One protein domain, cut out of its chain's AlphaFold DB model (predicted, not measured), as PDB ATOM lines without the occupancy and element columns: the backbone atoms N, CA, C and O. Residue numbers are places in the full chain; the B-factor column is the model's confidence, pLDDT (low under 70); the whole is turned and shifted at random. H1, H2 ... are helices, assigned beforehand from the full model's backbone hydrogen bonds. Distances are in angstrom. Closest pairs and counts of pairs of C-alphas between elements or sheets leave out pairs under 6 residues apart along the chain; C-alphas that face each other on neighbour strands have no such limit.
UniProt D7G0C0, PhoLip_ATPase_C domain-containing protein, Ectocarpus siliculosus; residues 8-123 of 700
ATOM      1  N   TYR A   8     213.880 207.609 317.589       94.50
ATOM      2  CA  TYR A   8     214.752 208.221 318.592       94.50
ATOM      3  C   TYR A   8     214.795 207.448 319.924       94.50
ATOM      4  O   TYR A   8     215.856 207.421 320.548       94.50
ATOM      5  N   ASP A   9     213.724 206.755 320.337       93.81
ATOM      6  CA  ASP A   9     213.744 205.890 321.534       93.81
ATOM      7  C   ASP A   9     214.730 204.731 321.333       93.81
ATOM      8  O   ASP A   9     215.605 204.474 322.165       93.81
ATOM      9  N   TYR A  10     214.622 204.055 320.184       94.62
ATOM     10  CA  TYR A  10     215.507 202.949 319.817       94.62
ATOM     11  C   TYR A  10     216.946 203.406 319.571       94.62
ATOM     12  O   TYR A  10     217.877 202.748 320.041       94.62
ATOM     13  N   GLY A  11     217.145 204.533 318.881       95.44
ATOM     14  CA  GLY A  11     218.467 205.133 318.680       95.44
ATOM     15  C   GLY A  11     219.149 205.461 320.009       95.44
ATOM     16  O   GLY A  11     220.289 205.069 320.237       95.44
ATOM     17  N   THR A  12     218.417 206.072 320.942       95.81
ATOM     18  CA  THR A  12     218.912 206.386 322.291       95.81
ATOM     19  C   THR A  12     219.277 205.127 323.078       95.81
ATOM     20  O   THR A  12     220.370 205.033 323.640       95.81
ATOM     21  N   LEU A  13     218.385 204.131 323.102       95.94
ATOM     22  CA  LEU A  13     218.608 202.870 323.810       95.94
ATOM     23  C   LEU A  13     219.832 202.138 323.245       95.94
ATOM     24  O   LEU A  13     220.727 201.755 323.998       95.94
ATOM     25  N   THR A  14     219.924 201.990 321.924       96.44
ATOM     26  CA  THR A  14     221.053 201.299 321.284       96.44
ATOM     27  C   THR A  14     222.372 202.058 321.431       96.44
ATOM     28  O   THR A  14     223.390 201.434 321.735       96.44
ATOM     29  N   PHE A  15     222.374 203.389 321.325       97.19
ATOM     30  CA  PHE A  15     223.578 204.195 321.533       97.19
ATOM     31  C   PHE A  15     224.068 204.140 322.988       97.19
ATOM     32  O   PHE A  15     225.246 203.876 323.229       97.19
ATOM     33  N   SER A  16     223.168 204.268 323.971       97.12
ATOM     34  CA  SER A  16     223.518 204.120 325.393       97.12
ATOM     35  C   SER A  16     224.047 202.718 325.737       97.12
ATOM     36  O   SER A  16     225.001 202.596 326.510       97.12
ATOM     37  N   LEU A  17     223.508 201.658 325.112       97.00
ATOM     38  CA  LEU A  17     224.064 200.306 325.207       97.00
ATOM     39  C   LEU A  17     225.501 200.262 324.685       97.00
ATOM     40  O   LEU A  17     226.373 199.750 325.384       97.00
ATOM     41  N   VAL A  18     225.760 200.799 323.489       97.25
ATOM     42  CA  VAL A  18     227.094 200.790 322.870       97.25
ATOM     43  C   VAL A  18     228.105 201.568 323.714       97.25
ATOM     44  O   VAL A  18     229.173 201.030 324.006       97.25
ATOM     45  N   VAL A  19     227.776 202.777 324.182       97.19
ATOM     46  CA  VAL A  19     228.689 203.600 325.001       97.19
ATOM     47  C   VAL A  19     229.081 202.885 326.299       97.19
ATOM     48  O   VAL A  19     230.267 202.806 326.632       97.19
ATOM     49  N   ILE A  20     228.119 202.299 327.023       96.69
ATOM     50  CA  ILE A  20     228.419 201.579 328.270       96.69
ATOM     51  C   ILE A  20     229.159 200.264 327.979       96.69
ATOM     52  O   ILE A  20     230.117 199.942 328.684       96.69
ATOM     53  N   GLN A  21     228.792 199.527 326.922       96.62
ATOM     54  CA  GLN A  21     229.501 198.308 326.512       96.62
ATOM     55  C   GLN A  21     230.958 198.581 326.130       96.62
ATOM     56  O   GLN A  21     231.831 197.823 326.549       96.62
ATOM     57  N   VAL A  22     231.254 199.649 325.382       96.69
ATOM     58  CA  VAL A  22     232.626 200.005 324.981       96.69
ATOM     59  C   VAL A  22     233.461 200.403 326.199       96.69
ATOM     60  O   VAL A  22     234.547 199.849 326.391       96.69
ATOM     61  N   THR A  23     232.939 201.271 327.075       96.62
ATOM     62  CA  THR A  23     233.623 201.657 328.325       96.62
ATOM     63  C   THR A  23     233.913 200.432 329.197       96.62
ATOM     64  O   THR A  23     235.043 200.229 329.648       96.62
ATOM     65  N   LEU A  24     232.926 199.548 329.371       94.75
ATOM     66  CA  LEU A  24     233.072 198.329 330.165       94.75
ATOM     67  C   LEU A  24     233.999 197.298 329.491       94.75
ATOM     68  O   LEU A  24     234.747 196.601 330.175       94.75
ATOM     69  N   LYS A  25     234.051 197.230 328.156       95.38
ATOM     70  CA  LYS A  25     235.013 196.389 327.423       95.38
ATOM     71  C   LYS A  25     236.451 196.859 327.650       95.38
ATOM     72  O   LYS A  25     237.317 196.020 327.906       95.38
ATOM     73  N   MET A  26     236.694 198.174 327.628       95.06
ATOM     74  CA  MET A  26     237.999 198.764 327.959       95.06
ATOM     75  C   MET A  26     238.411 198.457 329.407       95.06
ATOM     76  O   MET A  26     239.559 198.084 329.650       95.06
ATOM     77  N   PHE A  27     237.472 198.513 330.357       93.81
ATOM     78  CA  PHE A  27     237.701 198.167 331.768       93.81
ATOM     79  C   PHE A  27     238.238 196.734 331.923       93.81
ATOM     80  O   PHE A  27     239.266 196.503 332.559       93.81
ATOM     81  N   TRP A  28     237.614 195.768 331.237       93.19
ATOM     82  CA  TRP A  28     238.047 194.366 331.239       93.19
ATOM     83  C   TRP A  28     239.382 194.101 330.521       93.19
ATOM     84  O   TRP A  28     239.875 192.971 330.579       93.19
ATOM     85  N   VAL A  29     239.949 195.054 329.775       93.31
ATOM     86  CA  VAL A  29     241.268 194.913 329.120       93.31
ATOM     87  C   VAL A  29     242.414 195.335 330.053       93.31
ATOM     88  O   VAL A  29     243.546 194.883 329.879       93.31
ATOM     89  N   GLN A  30     242.141 196.141 331.082       93.75
ATOM     90  CA  GLN A  30     243.165 196.675 331.980       93.75
ATOM     91  C   GLN A  30     243.601 195.655 333.047       93.75
ATOM     92  O   GLN A  30     242.844 195.301 333.948       93.75
ATOM     93  N   TYR A  31     244.872 195.236 332.998       90.94
ATOM     94  CA  TYR A  31     245.477 194.329 333.990       90.94
ATOM     95  C   TYR A  31     245.772 194.988 335.351       90.94
ATOM     96  O   TYR A  31     245.940 194.283 336.346       90.94
ATOM     97  N   ARG A  32     245.880 196.324 335.414       92.62
ATOM     98  CA  ARG A  32     246.205 197.081 336.637       92.62
ATOM     99  C   ARG A  32     245.165 198.167 336.881       92.62
ATOM    100  O   ARG A  32     245.211 199.224 336.265       92.62
ATOM    101  N   TRP A  33     244.250 197.914 337.810       95.56
ATOM    102  CA  TRP A  33     243.215 198.876 338.183       95.56
ATOM    103  C   TRP A  33     243.805 199.928 339.125       95.56
ATOM    104  O   TRP A  33     244.088 199.646 340.290       95.56
ATOM    105  N   THR A  34     244.005 201.148 338.625       96.56
ATOM    106  CA  THR A  34     244.328 202.310 339.470       96.56
ATOM    107  C   THR A  34     243.063 203.125 339.731       96.56
ATOM    108  O   THR A  34     242.126 203.106 338.932       96.56
ATOM    109  N   ARG A  35     243.039 203.888 340.832       96.81
ATOM    110  CA  ARG A  35     241.899 204.762 341.177       96.81
ATOM    111  C   ARG A  35     241.574 205.773 340.067       96.81
ATOM    112  O   ARG A  35     240.411 206.104 339.883       96.81
ATOM    113  N   ILE A  36     242.587 206.204 339.306       95.94
ATOM    114  CA  ILE A  36     242.442 207.135 338.178       95.94
ATOM    115  C   ILE A  36     241.625 206.497 337.049       95.94
ATOM    116  O   ILE A  36     240.677 207.115 336.585       95.94
ATOM    117  N   HIS A  37     241.912 205.249 336.657       95.12
ATOM    118  CA  HIS A  37     241.139 204.563 335.610       95.12
ATOM    119  C   HIS A  37     239.660 204.402 335.996       95.12
ATOM    120  O   HIS A  37     238.779 204.645 335.176       95.12
ATOM    121  N   VAL A  38     239.385 204.051 337.260       95.12
ATOM    122  CA  VAL A  38     238.011 203.954 337.784       95.12
ATOM    123  C   VAL A  38     237.315 205.319 337.750       95.12
ATOM    124  O   VAL A  38     236.179 205.408 337.294       95.12
ATOM    125  N   LEU A  39     237.997 206.390 338.173       96.25
ATOM    126  CA  LEU A  39     237.459 207.752 338.134       96.25
ATOM    127  C   LEU A  39     237.157 208.197 336.698       96.25
ATOM    128  O   LEU A  39     236.048 208.650 336.438       96.25
ATOM    129  N   VAL A  40     238.092 208.012 335.763       95.94
ATOM    130  CA  VAL A  40     237.913 208.364 334.342       95.94
ATOM    131  C   VAL A  40     236.716 207.628 333.730       95.94
ATOM    132  O   VAL A  40     235.973 208.232 332.966       95.94
ATOM    133  N   MET A  41     236.470 206.368 334.101       95.06
ATOM    134  CA  MET A  41     235.312 205.610 333.605       95.06
ATOM    135  C   MET A  41     233.982 206.014 334.245       95.06
ATOM    136  O   MET A  41     232.962 206.044 333.560       95.06
ATOM    137  N   MET A  42     233.972 206.379 335.530       95.81
ATOM    138  CA  MET A  42     232.781 206.975 336.146       95.81
ATOM    139  C   MET A  42     232.463 208.338 335.515       95.81
ATOM    140  O   MET A  42     231.302 208.623 335.228       95.81
ATOM    141  N   VAL A  43     233.490 209.150 335.239       97.06
ATOM    142  CA  VAL A  43     233.355 210.450 334.568       97.06
ATOM    143  C   VAL A  43     232.908 210.293 333.114       97.06
ATOM    144  O   VAL A  43     232.026 211.036 332.705       97.06
ATOM    145  N   SER A  44     233.426 209.335 332.338       97.19
ATOM    146  CA  SER A  44     233.015 209.167 330.934       97.19
ATOM    147  C   SER A  44     231.568 208.684 330.792       97.19
ATOM    148  O   SER A  44     230.836 209.189 329.943       97.19
ATOM    149  N   ILE A  45     231.115 207.777 331.666       96.50
ATOM    150  CA  ILE A  45     229.703 207.369 331.722       96.50
ATOM    151  C   ILE A  45     228.832 208.556 332.153       96.50
ATOM    152  O   ILE A  45     227.830 208.844 331.501       96.50
ATOM    153  N   TYR A  46     229.220 209.288 333.203       97.62
ATOM    154  CA  TYR A  46     228.463 210.455 333.669       97.62
ATOM    155  C   TYR A  46     228.388 211.567 332.612       97.62
ATOM    156  O   TYR A  46     227.317 212.129 332.399       97.62
ATOM    157  N   ALA A  47     229.484 211.840 331.900       97.31
ATOM    158  CA  ALA A  47     229.540 212.817 330.816       97.31
ATOM    159  C   ALA A  47     228.596 212.455 329.659       97.31
ATOM    160  O   ALA A  47     227.943 213.346 329.125       97.31
ATOM    161  N   PHE A  48     228.456 211.168 329.321       97.12
ATOM    162  CA  PHE A  48     227.481 210.704 328.330       97.12
ATOM    163  C   PHE A  48     226.023 210.918 328.778       97.12
ATOM    164  O   PHE A  48     225.199 211.398 327.995       97.12
ATOM    165  N   PHE A  49     225.684 210.607 330.035       96.94
ATOM    166  CA  PHE A  49     224.341 210.890 330.561       96.94
ATOM    167  C   PHE A  49     224.073 212.401 330.653       96.94
ATOM    168  O   PHE A  49     222.962 212.839 330.359       96.94
ATOM    169  N   LEU A  50     225.085 213.201 331.003       97.00
ATOM    170  CA  LEU A  50     224.993 214.657 331.086       97.00
ATOM    171  C   LEU A  50     224.826 215.310 329.706       97.00
ATOM    172  O   LEU A  50     223.959 216.165 329.558       97.00
ATOM    173  N   SER A  51     225.593 214.902 328.690       96.88
ATOM    174  CA  SER A  51     225.448 215.439 327.329       96.88
ATOM    175  C   SER A  51     224.100 215.058 326.716       96.88
ATOM    176  O   SER A  51     223.413 215.921 326.178       96.88
ATOM    177  N   SER A  52     223.661 213.808 326.892       95.94
ATOM    178  CA  SER A  52     222.334 213.350 326.456       95.94
ATOM    179  C   SER A  52     221.202 214.123 327.150       95.94
ATOM    180  O   SER A  52     220.223 214.501 326.509       95.94
ATOM    181  N   PHE A  53     221.349 214.434 328.445       96.50
ATOM    182  CA  PHE A  53     220.405 215.276 329.184       96.50
ATOM    183  C   PHE A  53     220.399 216.732 328.690       96.50
ATOM    184  O   PHE A  53     219.324 217.308 328.528       96.50
ATOM    185  N   LEU A  54     221.570 217.314 328.411       96.25
ATOM    186  CA  LEU A  54     221.688 218.671 327.871       96.25
ATOM    187  C   LEU A  54     221.038 218.779 326.486       96.25
ATOM    188  O   LEU A  54     220.204 219.657 326.298       96.25
ATOM    189  N   VAL A  55     221.322 217.857 325.559       95.81
ATOM    190  CA  VAL A  55     220.692 217.835 324.223       95.81
ATOM    191  C   VAL A  55     219.176 217.612 324.320       95.81
ATOM    192  O   VAL A  55     218.419 218.274 323.622       95.81
ATOM    193  N   ASN A  56     218.705 216.758 325.238       95.88
ATOM    194  CA  ASN A  56     217.272 216.574 325.510       95.88
ATOM    195  C   ASN A  56     216.584 217.838 326.061       95.88
ATOM    196  O   ASN A  56     215.387 218.007 325.848       95.88
ATOM    197  N   ALA A  57     217.299 218.684 326.810       94.88
ATOM    198  CA  ALA A  57     216.768 219.924 327.380       94.88
ATOM    199  C   ALA A  57     216.905 221.133 326.434       94.88
ATOM    200  O   ALA A  57     216.123 222.080 326.519       94.88
ATOM    201  N   TRP A  58     217.888 221.123 325.532       96.31
ATOM    202  CA  TRP A  58     218.163 222.211 324.595       96.31
ATOM    203  C   TRP A  58     217.323 222.074 323.322       96.31
ATOM    204  O   TRP A  58     217.817 221.734 322.249       96.31
ATOM    205  N   VAL A  59     216.048 222.449 323.464       93.06
ATOM    206  CA  VAL A  59     215.049 222.647 322.395       93.06
ATOM    207  C   VAL A  59     215.624 223.116 321.038       93.06
ATOM    208  O   VAL A  59     215.281 222.489 320.036       93.06
ATOM    209  N   PRO A  60     216.477 224.164 320.938       95.31
ATOM    210  CA  PRO A  60     216.963 224.646 319.638       95.31
ATOM    211  C   PRO A  60     217.989 223.737 318.938       95.31
ATOM    212  O   PRO A  60     218.271 223.976 317.770       95.31
ATOM    213  N   ILE A  61     218.564 222.729 319.610       94.06
ATOM    214  CA  ILE A  61     219.535 221.807 318.989       94.06
ATOM    215  C   ILE A  61     218.813 220.720 318.188       94.06
ATOM    216  O   ILE A  61     219.205 220.412 317.065       94.06
ATOM    217  N   ASN A  62     217.783 220.102 318.770       92.56
ATOM    218  CA  ASN A  62     217.028 219.032 318.125       92.56
ATOM    219  C   ASN A  62     215.620 218.928 318.732       92.56
ATOM    220  O   ASN A  62     215.448 218.434 319.849       92.56
ATOM    221  N   TRP A  63     214.616 219.380 317.979       94.00
ATOM    222  CA  TRP A  63     213.219 219.369 318.416       94.00
ATOM    223  C   TRP A  63     212.662 217.944 318.573       94.00
ATOM    224  O   TRP A  63     211.969 217.664 319.548       94.00
ATOM    225  N   ASP A  64     213.012 217.022 317.673       94.44
ATOM    226  CA  ASP A  64     212.500 215.642 317.679       94.44
ATOM    227  C   ASP A  64     213.096 214.782 318.807       94.44
ATOM    228  O   ASP A  64     212.518 213.769 319.204       94.44
ATOM    229  N   TYR A  65     214.239 215.200 319.360       95.19
ATOM    230  CA  TYR A  65     214.864 214.592 320.537       95.19
ATOM    231  C   TYR A  65     214.345 215.160 321.872       95.19
ATOM    232  O   TYR A  65     214.586 214.580 322.935       95.19
ATOM    233  N   HIS A  66     213.640 216.296 321.855       95.94
ATOM    234  CA  HIS A  66     213.249 216.995 323.075       95.94
ATOM    235  C   HIS A  66     212.265 216.168 323.924       95.94
ATOM    236  O   HIS A  66     211.150 215.849 323.514       95.94
ATOM    237  N   GLY A  67     212.679 215.832 325.149       94.69
ATOM    238  CA  GLY A  67     211.914 215.006 326.090       94.69
ATOM    239  C   GLY A  67     212.059 213.486 325.907       94.69
ATOM    240  O   GLY A  67     211.703 212.747 326.830       94.69
ATOM    241  N   VAL A  68     212.623 213.010 324.788       95.31
ATOM    242  CA  VAL A  68     212.814 211.576 324.488       95.31
ATOM    243  C   VAL A  68     213.673 210.897 325.555       95.31
ATOM    244  O   VAL A  68     213.264 209.898 326.150       95.31
ATOM    245  N   PHE A  69     214.843 211.464 325.864       95.88
ATOM    246  CA  PHE A  69     215.765 210.901 326.855       95.88
ATOM    247  C   PHE A  69     215.129 210.840 328.249       95.88
ATOM    248  O   PHE A  69     215.276 209.851 328.965       95.88
ATOM    249  N   TYR A  70     214.371 211.875 328.622       96.19
ATOM    250  CA  TYR A  70     213.683 211.942 329.911       96.19
ATOM    251  C   TYR A  70     212.595 210.863 330.045       96.19
ATOM    252  O   TYR A  70     212.557 210.148 331.050       96.19
ATOM    253  N   ALA A  71     211.758 210.687 329.017       95.50
ATOM    254  CA  ALA A  71     210.744 209.633 328.980       95.50
ATOM    255  C   ALA A  71     211.375 208.228 329.015       95.50
ATOM    256  O   ALA A  71     210.921 207.355 329.764       95.50
ATOM    257  N   LEU A  72     212.466 208.022 328.270       95.56
ATOM    258  CA  LEU A  72     213.183 206.749 328.225       95.56
ATOM    259  C   LEU A  72     213.787 206.386 329.594       95.56
ATOM    260  O   LEU A  72     213.587 205.262 330.062       95.56
ATOM    261  N   LEU A  73     214.439 207.341 330.272       96.06
ATOM    262  CA  LEU A  73     215.017 207.166 331.613       96.06
ATOM    263  C   LEU A  73     213.969 206.873 332.696       96.06
ATOM    264  O   LEU A  73     214.262 206.136 333.639       96.06
ATOM    265  N   GLN A  74     212.752 207.416 332.582       96.25
ATOM    266  CA  GLN A  74     211.647 207.068 333.485       96.25
ATOM    267  C   GLN A  74     211.070 205.670 333.211       96.25
ATOM    268  O   GLN A  74     210.429 205.075 334.084       96.25
ATOM    269  N   SER A  75     211.288 205.117 332.017       95.38
ATOM    270  CA  SER A  75     210.721 203.826 331.645       95.38
ATOM    271  C   SER A  75     211.445 202.662 332.347       95.38
ATOM    272  O   SER A  75     212.633 202.395 332.167       95.38
ATOM    273  N   LYS A  76     210.690 201.893 333.138       96.44
ATOM    274  CA  LYS A  76     211.152 200.618 333.717       96.44
ATOM    275  C   LYS A  76     211.706 199.618 332.676       96.44
ATOM    276  O   LYS A  76     212.717 198.988 332.991       96.44
ATOM    277  N   PRO A  77     211.121 199.441 331.464       95.38
ATOM    278  CA  PRO A  77     211.676 198.507 330.483       95.38
ATOM    279  C   PRO A  77     213.049 198.922 329.938       95.38
ATOM    280  O   PRO A  77     213.856 198.029 329.694       95.38
ATOM    281  N   TYR A  78     213.361 200.222 329.812       95.69
ATOM    282  CA  TYR A  78     214.701 200.673 329.408       95.69
ATOM    283  C   TYR A  78     215.771 200.105 330.345       95.69
ATOM    284  O   TYR A  78     216.658 199.387 329.893       95.69
ATOM    285  N   TRP A  79     215.640 200.313 331.658       97.44
ATOM    286  CA  TRP A  79     216.610 199.801 332.634       97.44
ATOM    287  C   TRP A  79     216.722 198.272 332.638       97.44
ATOM    288  O   TRP A  79     217.828 197.742 332.753       97.44
ATOM    289  N   ALA A  80     215.608 197.556 332.456       97.38
ATOM    290  CA  ALA A  80     215.618 196.098 332.354       97.38
ATOM    291  C   ALA A  80     216.390 195.607 331.114       97.38
ATOM    292  O   ALA A  80     217.247 194.729 331.234       97.38
ATOM    293  N   VAL A  81     216.142 196.202 329.940       96.75
ATOM    294  CA  VAL A  81     216.855 195.881 328.690       96.75
ATOM    295  C   VAL A  81     218.330 196.275 328.781       96.75
ATOM    296  O   VAL A  81     219.192 195.483 328.403       96.75
ATOM    297  N   MET A  82     218.637 197.449 329.340       96.75
ATOM    298  CA  MET A  82     220.007 197.924 329.559       96.75
ATOM    299  C   MET A  82     220.820 196.930 330.391       96.75
ATOM    300  O   MET A  82     221.877 196.474 329.953       96.75
ATOM    301  N   ILE A  83     220.309 196.538 331.563       97.56
ATOM    302  CA  ILE A  83     220.985 195.587 332.455       97.56
ATOM    303  C   ILE A  83     221.105 194.208 331.792       97.56
ATOM    304  O   ILE A  83     222.182 193.615 331.824       97.56
ATOM    305  N   TRP A  84     220.044 193.708 331.150       98.12
ATOM    306  CA  TRP A  84     220.054 192.397 330.492       98.12
ATOM    307  C   TRP A  84     221.087 192.315 329.361       98.12
ATOM    308  O   TRP A  84     221.936 191.422 329.356       98.12
ATOM    309  N   CYS A  85     221.076 193.275 328.433       97.62
ATOM    310  CA  CYS A  85     222.022 193.316 327.319       97.62
ATOM    311  C   CYS A  85     223.471 193.490 327.800       97.62
ATOM    312  O   CYS A  85     224.371 192.845 327.258       97.62
ATOM    313  N   LEU A  86     223.707 194.290 328.849       96.81
ATOM    314  CA  LEU A  86     225.027 194.395 329.475       96.81
ATOM    315  C   LEU A  86     225.479 193.054 330.071       96.81
ATOM    316  O   LEU A  86     226.596 192.626 329.789       96.81
ATOM    317  N   VAL A  87     224.623 192.352 330.823       97.19
ATOM    318  CA  VAL A  87     224.947 191.032 331.398       97.19
ATOM    319  C   VAL A  87     225.261 189.999 330.311       97.19
ATOM    320  O   VAL A  87     226.243 189.271 330.443       97.19
ATOM    321  N   VAL A  88     224.499 189.956 329.213       97.56
ATOM    322  CA  VAL A  88     224.735 189.010 328.105       97.56
ATOM    323  C   VAL A  88     226.061 189.297 327.384       97.56
ATOM    324  O   VAL A  88     226.875 188.388 327.204       97.56
ATOM    325  N   VAL A  89     226.318 190.554 327.000       96.00
ATOM    326  CA  VAL A  89     227.536 190.929 326.257       96.00
ATOM    327  C   VAL A  89     228.788 190.791 327.129       96.00
ATOM    328  O   VAL A  89     229.787 190.212 326.697       96.00
ATOM    329  N   VAL A  90     228.733 191.268 328.375       95.75
ATOM    330  CA  VAL A  90     229.855 191.178 329.320       95.75
ATOM    331  C   VAL A  90     230.084 189.736 329.764       95.75
ATOM    332  O   VAL A  90     231.235 189.321 329.873       95.75
ATOM    333  N   GLY A  91     229.022 188.949 329.960       96.75
ATOM    334  CA  GLY A  91     229.103 187.543 330.351       96.75
ATOM    335  C   GLY A  91     229.916 186.700 329.367       96.75
ATOM    336  O   GLY A  91     230.752 185.908 329.798       96.75
ATOM    337  N   ARG A  92     229.763 186.930 328.053       97.06
ATOM    338  CA  ARG A  92     230.583 186.290 327.007       97.06
ATOM    339  C   ARG A  92     232.071 186.634 327.140       97.06
ATOM    340  O   ARG A  92     232.916 185.737 327.152       97.06
ATOM    341  N   ASP A  93     232.401 187.923 327.220       96.00
ATOM    342  CA  ASP A  93     233.790 188.395 327.315       96.00
ATOM    343  C   ASP A  93     234.453 187.950 328.633       96.00
ATOM    344  O   ASP A  93     235.622 187.549 328.644       96.00
ATOM    345  N   TRP A  94     233.695 187.971 329.733       96.19
ATOM    346  CA  TRP A  94     234.117 187.498 331.047       96.19
ATOM    347  C   TRP A  94     234.362 185.989 331.052       96.19
ATOM    348  O   TRP A  94     235.448 185.565 331.440       96.19
ATOM    349  N   ALA A  95     233.418 185.181 330.558       96.94
ATOM    350  CA  ALA A  95     233.559 183.727 330.492       96.94
ATOM    351  C   ALA A  95     234.757 183.310 329.625       96.94
ATOM    352  O   ALA A  95     235.517 182.426 330.015       96.94
ATOM    353  N   SER A  96     234.989 183.994 328.499       96.69
ATOM    354  CA  SER A  96     236.170 183.780 327.652       96.69
ATOM    355  C   SER A  96     237.482 184.083 328.393       96.69
ATOM    356  O   SER A  96     238.387 183.243 328.439       96.69
ATOM    357  N   LYS A  97     237.584 185.249 329.047       95.44
ATOM    358  CA  LYS A  97     238.779 185.637 329.822       95.44
ATOM    359  C   LYS A  97     239.005 184.736 331.038       95.44
ATOM    360  O   LYS A  97     240.143 184.336 331.285       95.44
ATOM    361  N   PHE A  98     237.942 184.370 331.751       95.94
ATOM    362  CA  PHE A  98     237.984 183.411 332.854       95.94
ATOM    363  C   PHE A  98     238.477 182.045 332.366       95.94
ATOM    364  O   PHE A  98     239.438 181.515 332.918       95.94
ATOM    365  N   HIS A  99     237.910 181.524 331.273       97.00
ATOM    366  CA  HIS A  99     238.309 180.243 330.695       97.00
ATOM    367  C   HIS A  99     239.789 180.229 330.282       97.00
ATOM    368  O   HIS A  99     240.533 179.306 330.627       97.00
ATOM    369  N   HIS A 100     240.252 181.278 329.596       95.81
ATOM    370  CA  HIS A 100     241.659 181.406 329.225       95.81
ATOM    371  C   HIS A 100     242.594 181.526 330.433       95.81
ATOM    372  O   HIS A 100     243.681 180.950 330.399       95.81
ATOM    373  N   ARG A 101     242.194 182.224 331.505       95.88
ATOM    374  CA  ARG A 101     243.009 182.327 332.723       95.88
ATOM    375  C   ARG A 101     243.047 181.018 333.517       95.88
ATOM    376  O   ARG A 101     244.112 180.664 334.008       95.88
ATOM    377  N   TRP A 102     241.921 180.315 333.629       96.69
ATOM    378  CA  TRP A 102     241.785 179.133 334.486       96.69
ATOM    379  C   TRP A 102     242.378 177.866 333.857       96.69
ATOM    380  O   TRP A 102     243.159 177.170 334.498       96.69
ATOM    381  N   TRP A 103     242.059 177.576 332.588       98.06
ATOM    382  CA  TRP A 103     242.486 176.334 331.923       98.06
ATOM    383  C   TRP A 103     243.694 176.492 330.989       98.06
ATOM    384  O   TRP A 103     244.257 175.486 330.560       98.06
ATOM    385  N   ARG A 104     244.114 177.721 330.644       97.00
ATOM    386  CA  ARG A 104     245.306 177.979 329.801       97.00
ATOM    387  C   ARG A 104     246.174 179.151 330.318       97.00
ATOM    388  O   ARG A 104     246.474 180.068 329.543       97.00
ATOM    389  N   PRO A 105     246.602 179.145 331.599       96.38
ATOM    390  CA  PRO A 105     247.375 180.235 332.196       96.38
ATOM    391  C   PRO A 105     248.709 180.469 331.469       96.38
ATOM    392  O   PRO A 105     249.669 179.714 331.600       96.38
ATOM    393  N   ARG A 106     248.782 181.567 330.706       95.88
ATOM    394  CA  ARG A 106     250.040 182.080 330.129       95.88
ATOM    395  C   ARG A 106     251.022 182.485 331.236       95.88
ATOM    396  O   ARG A 106     250.588 182.987 332.270       95.88
ATOM    397  N   LEU A 107     252.328 182.380 330.966       96.62
ATOM    398  CA  LEU A 107     253.421 182.650 331.919       96.62
ATOM    399  C   LEU A 107     253.263 183.961 332.717       96.62
ATOM    400  O   LEU A 107     253.498 183.965 333.921       96.62
ATOM    401  N   HIS A 108     252.797 185.050 332.094       94.19
ATOM    402  CA  HIS A 108     252.593 186.327 332.791       94.19
ATOM    403  C   HIS A 108     251.546 186.263 333.921       94.19
ATOM    404  O   HIS A 108     251.666 187.006 334.888       94.19
ATOM    405  N   HIS A 109     250.542 185.379 333.846       93.75
ATOM    406  CA  HIS A 109     249.599 185.172 334.954       93.75
ATOM    407  C   HIS A 109     250.300 184.519 336.147       93.75
ATOM    408  O   HIS A 109     250.102 184.949 337.279       93.75
ATOM    409  N   LEU A 110     251.157 183.527 335.879       95.38
ATOM    410  CA  LEU A 110     251.943 182.844 336.906       95.38
ATOM    411  C   LEU A 110     252.933 183.811 337.570       95.38
ATOM    412  O   LEU A 110     253.039 183.801 338.791       95.38
ATOM    413  N   MET A 111     253.571 184.694 336.792       96.38
ATOM    414  CA  MET A 111     254.440 185.760 337.316       96.38
ATOM    415  C   MET A 111     253.671 186.750 338.205       96.38
ATOM    416  O   MET A 111     254.073 186.999 339.335       96.38
ATOM    417  N   LEU A 112     252.515 187.252 337.754       94.44
ATOM    418  CA  LEU A 112     251.671 188.141 338.565       94.44
ATOM    419  C   LEU A 112     251.182 187.471 339.864       94.44
ATOM    420  O   LEU A 112     250.971 188.144 340.873       94.44
ATOM    421  N   GLU A 113     251.001 186.150 339.859       95.38
ATOM    422  CA  GLU A 113     250.605 185.387 341.043       95.38
ATOM    423  C   GLU A 113     251.787 185.033 341.959       95.38
ATOM    424  O   GLU A 113     251.590 185.002 343.176       95.38
ATOM    425  N   SER A 114     253.008 184.849 341.441       96.38
ATOM    426  CA  SER A 114     254.219 184.766 342.271       96.38
ATOM    427  C   SER A 114     254.574 186.114 342.896       96.38
ATOM    428  O   SER A 114     254.855 186.164 344.091       96.38
ATOM    429  N   ASP A 115     254.466 187.212 342.145       96.50
ATOM    430  CA  ASP A 115     254.725 188.568 342.644       96.50
ATOM    431  C   ASP A 115     253.742 188.933 343.762       96.50
ATOM    432  O   ASP A 115     254.139 189.446 344.809       96.50
ATOM    433  N   LYS A 116     252.456 188.587 343.595       95.25
ATOM    434  CA  LYS A 116     251.439 188.771 344.638       95.25
ATOM    435  C   LYS A 116     251.733 187.942 345.894       95.25
ATOM    436  O   LYS A 116     251.535 188.441 346.999       95.25
ATOM    437  N   ARG A 117     252.225 186.701 345.761       96.31
ATOM    438  CA  ARG A 117     252.659 185.889 346.917       96.31
ATOM    439  C   ARG A 117     253.861 186.527 347.614       96.31
ATOM    440  O   ARG A 117     253.792 186.752 348.815       96.31
ATOM    441  N   ALA A 118     254.883 186.927 346.860       96.25
ATOM    442  CA  ALA A 118     256.080 187.575 347.394       96.25
ATOM    443  C   ALA A 118     255.783 188.917 348.092       96.25
ATOM    444  O   ALA A 118     256.418 189.240 349.094       96.25
ATOM    445  N   MET A 119     254.806 189.699 347.613       94.31
ATOM    446  CA  MET A 119     254.343 190.905 348.314       94.31
ATOM    447  C   MET A 119     253.596 190.567 349.609       94.31
ATOM    448  O   MET A 119     253.939 191.122 350.649       94.31
ATOM    449  N   ASN A 120     252.658 189.613 349.582       96.44
ATOM    450  CA  ASN A 120     251.942 189.158 350.781       96.44
ATOM    451  C   ASN A 120     252.885 188.544 351.838       96.44
ATOM    452  O   ASN A 120     252.623 188.626 353.036       96.44
ATOM    453  N   GLU A 121     253.965 187.887 351.410       96.44
ATOM    454  CA  GLU A 121     255.007 187.349 352.290       96.44
ATOM    455  C   GLU A 121     255.848 188.471 352.900       96.44
ATOM    456  O   GLU A 121     256.069 188.459 354.105       96.44
ATOM    457  N   ARG A 122     256.242 189.488 352.117       95.19
ATOM    458  CA  ARG A 122     256.934 190.682 352.636       95.19
ATOM    459  C   ARG A 122     256.082 191.461 353.635       95.19
ATOM    460  O   ARG A 122     256.604 191.853 354.669       95.19
ATOM    461  N   GLU A 123     254.793 191.647 353.358       94.62
ATOM    462  CA  GLU A 123     253.852 192.329 354.259       94.62
ATOM    463  C   GLU A 123     253.745 191.617 355.618       94.62
ATOM    464  O   GLU A 123     253.771 192.268 356.655       94.62
TER     465      GLU A 123
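AT A GLANCE: This is residues 8 to 123 of the 700 residues of the protein "PhoLip_ATPase_C domain-containing protein" of Ectocarpus siliculosus (UniProt D7G0C0). Picture a long, loose all-helix rod: the helical hairpin of H1 and H2 has the longest helix, H4, along the other side of H1, with the short H3 across the end where H1 begins and H2 ends. H4 reaches beyond the hairpin, and H5 turns off near its far end at about a right angle; residues 102 to 108 and 113 to 123 stick out. The printed part has 116 residues, with five named helices in the order H1, H2, H3, H4, H5 and no named strand. The radius of gyration of the C-alphas is 19.6 A, and the spans are 61 by 27 by 20 A.

IN THESE COORDINATES: Find C-alpha 76 at (211.152, 200.618, 333.717); from there H4, residues 76 to 103, runs 39.7 A to C-alpha 103 at (242.486, 176.334, 331.923), with a kink of 27 degrees near residue 93. H1, residues 8 to 27, is 28.3 A long and begins at C-alpha 8, (214.752, 208.221, 318.592). H2, residues 35 to 57, covers 32.4 A, and H3 holds residues 68 to 74. H5, residues 107 to 123, runs 24.4 A to C-alpha 123 at (253.852, 192.329, 354.259).

HOW THE PARTS SIT: Start from H1, the hub, which touches H2, H3 and H4; the packing of the helices is part aligned and part crossed, with some pairs at a shallow tilt and others at a steep one. H4 touches it with residues 78 to 90 alone, at a shallow tilt of 27 degrees, the same way; the closest C-alphas are those of Leu 17 and Met 82, 6.4 A apart. H1 and H2 form a hairpin at a shallow tilt of 10 degrees, opposite ways, and H1 touches H2 with residues 19 to 23 alone; the closest C-alphas, of Thr 23 and Met 41, are 6.8 A apart. H3 touches residues 8 to 13 of H1 at a steep tilt of 68 degrees, only just short of about perpendicular, with the C-alphas of Asp 9 and Val 68 closest at 6.5 A. H3 also touches residues 52 to 56 of H2, at a steep tilt of 60 degrees; look at the closest C-alphas, of Asn 56 and Phe 69, 6.0 A apart. H2 and H4 are apart. H4 and H5 are close but not clearly touching, about perpendicular at 87 degrees, with the C-alphas of Arg 101 and His 109 closest at 7.5 A. Every O i to N i+4 pair is within hydrogen-bond range in H1, H2, H3 and H5, and 23 of 24 are in H4.

THE WHOLE: Look for the two farthest C-alphas at Trp 63 and Glu 121, 62.6 A apart. The printed part has no cut, and no link is long; H3 to H4 and H4 to H5 are tight. The mean pLDDT of the printed part is 95.9, and no printed residue is under 70.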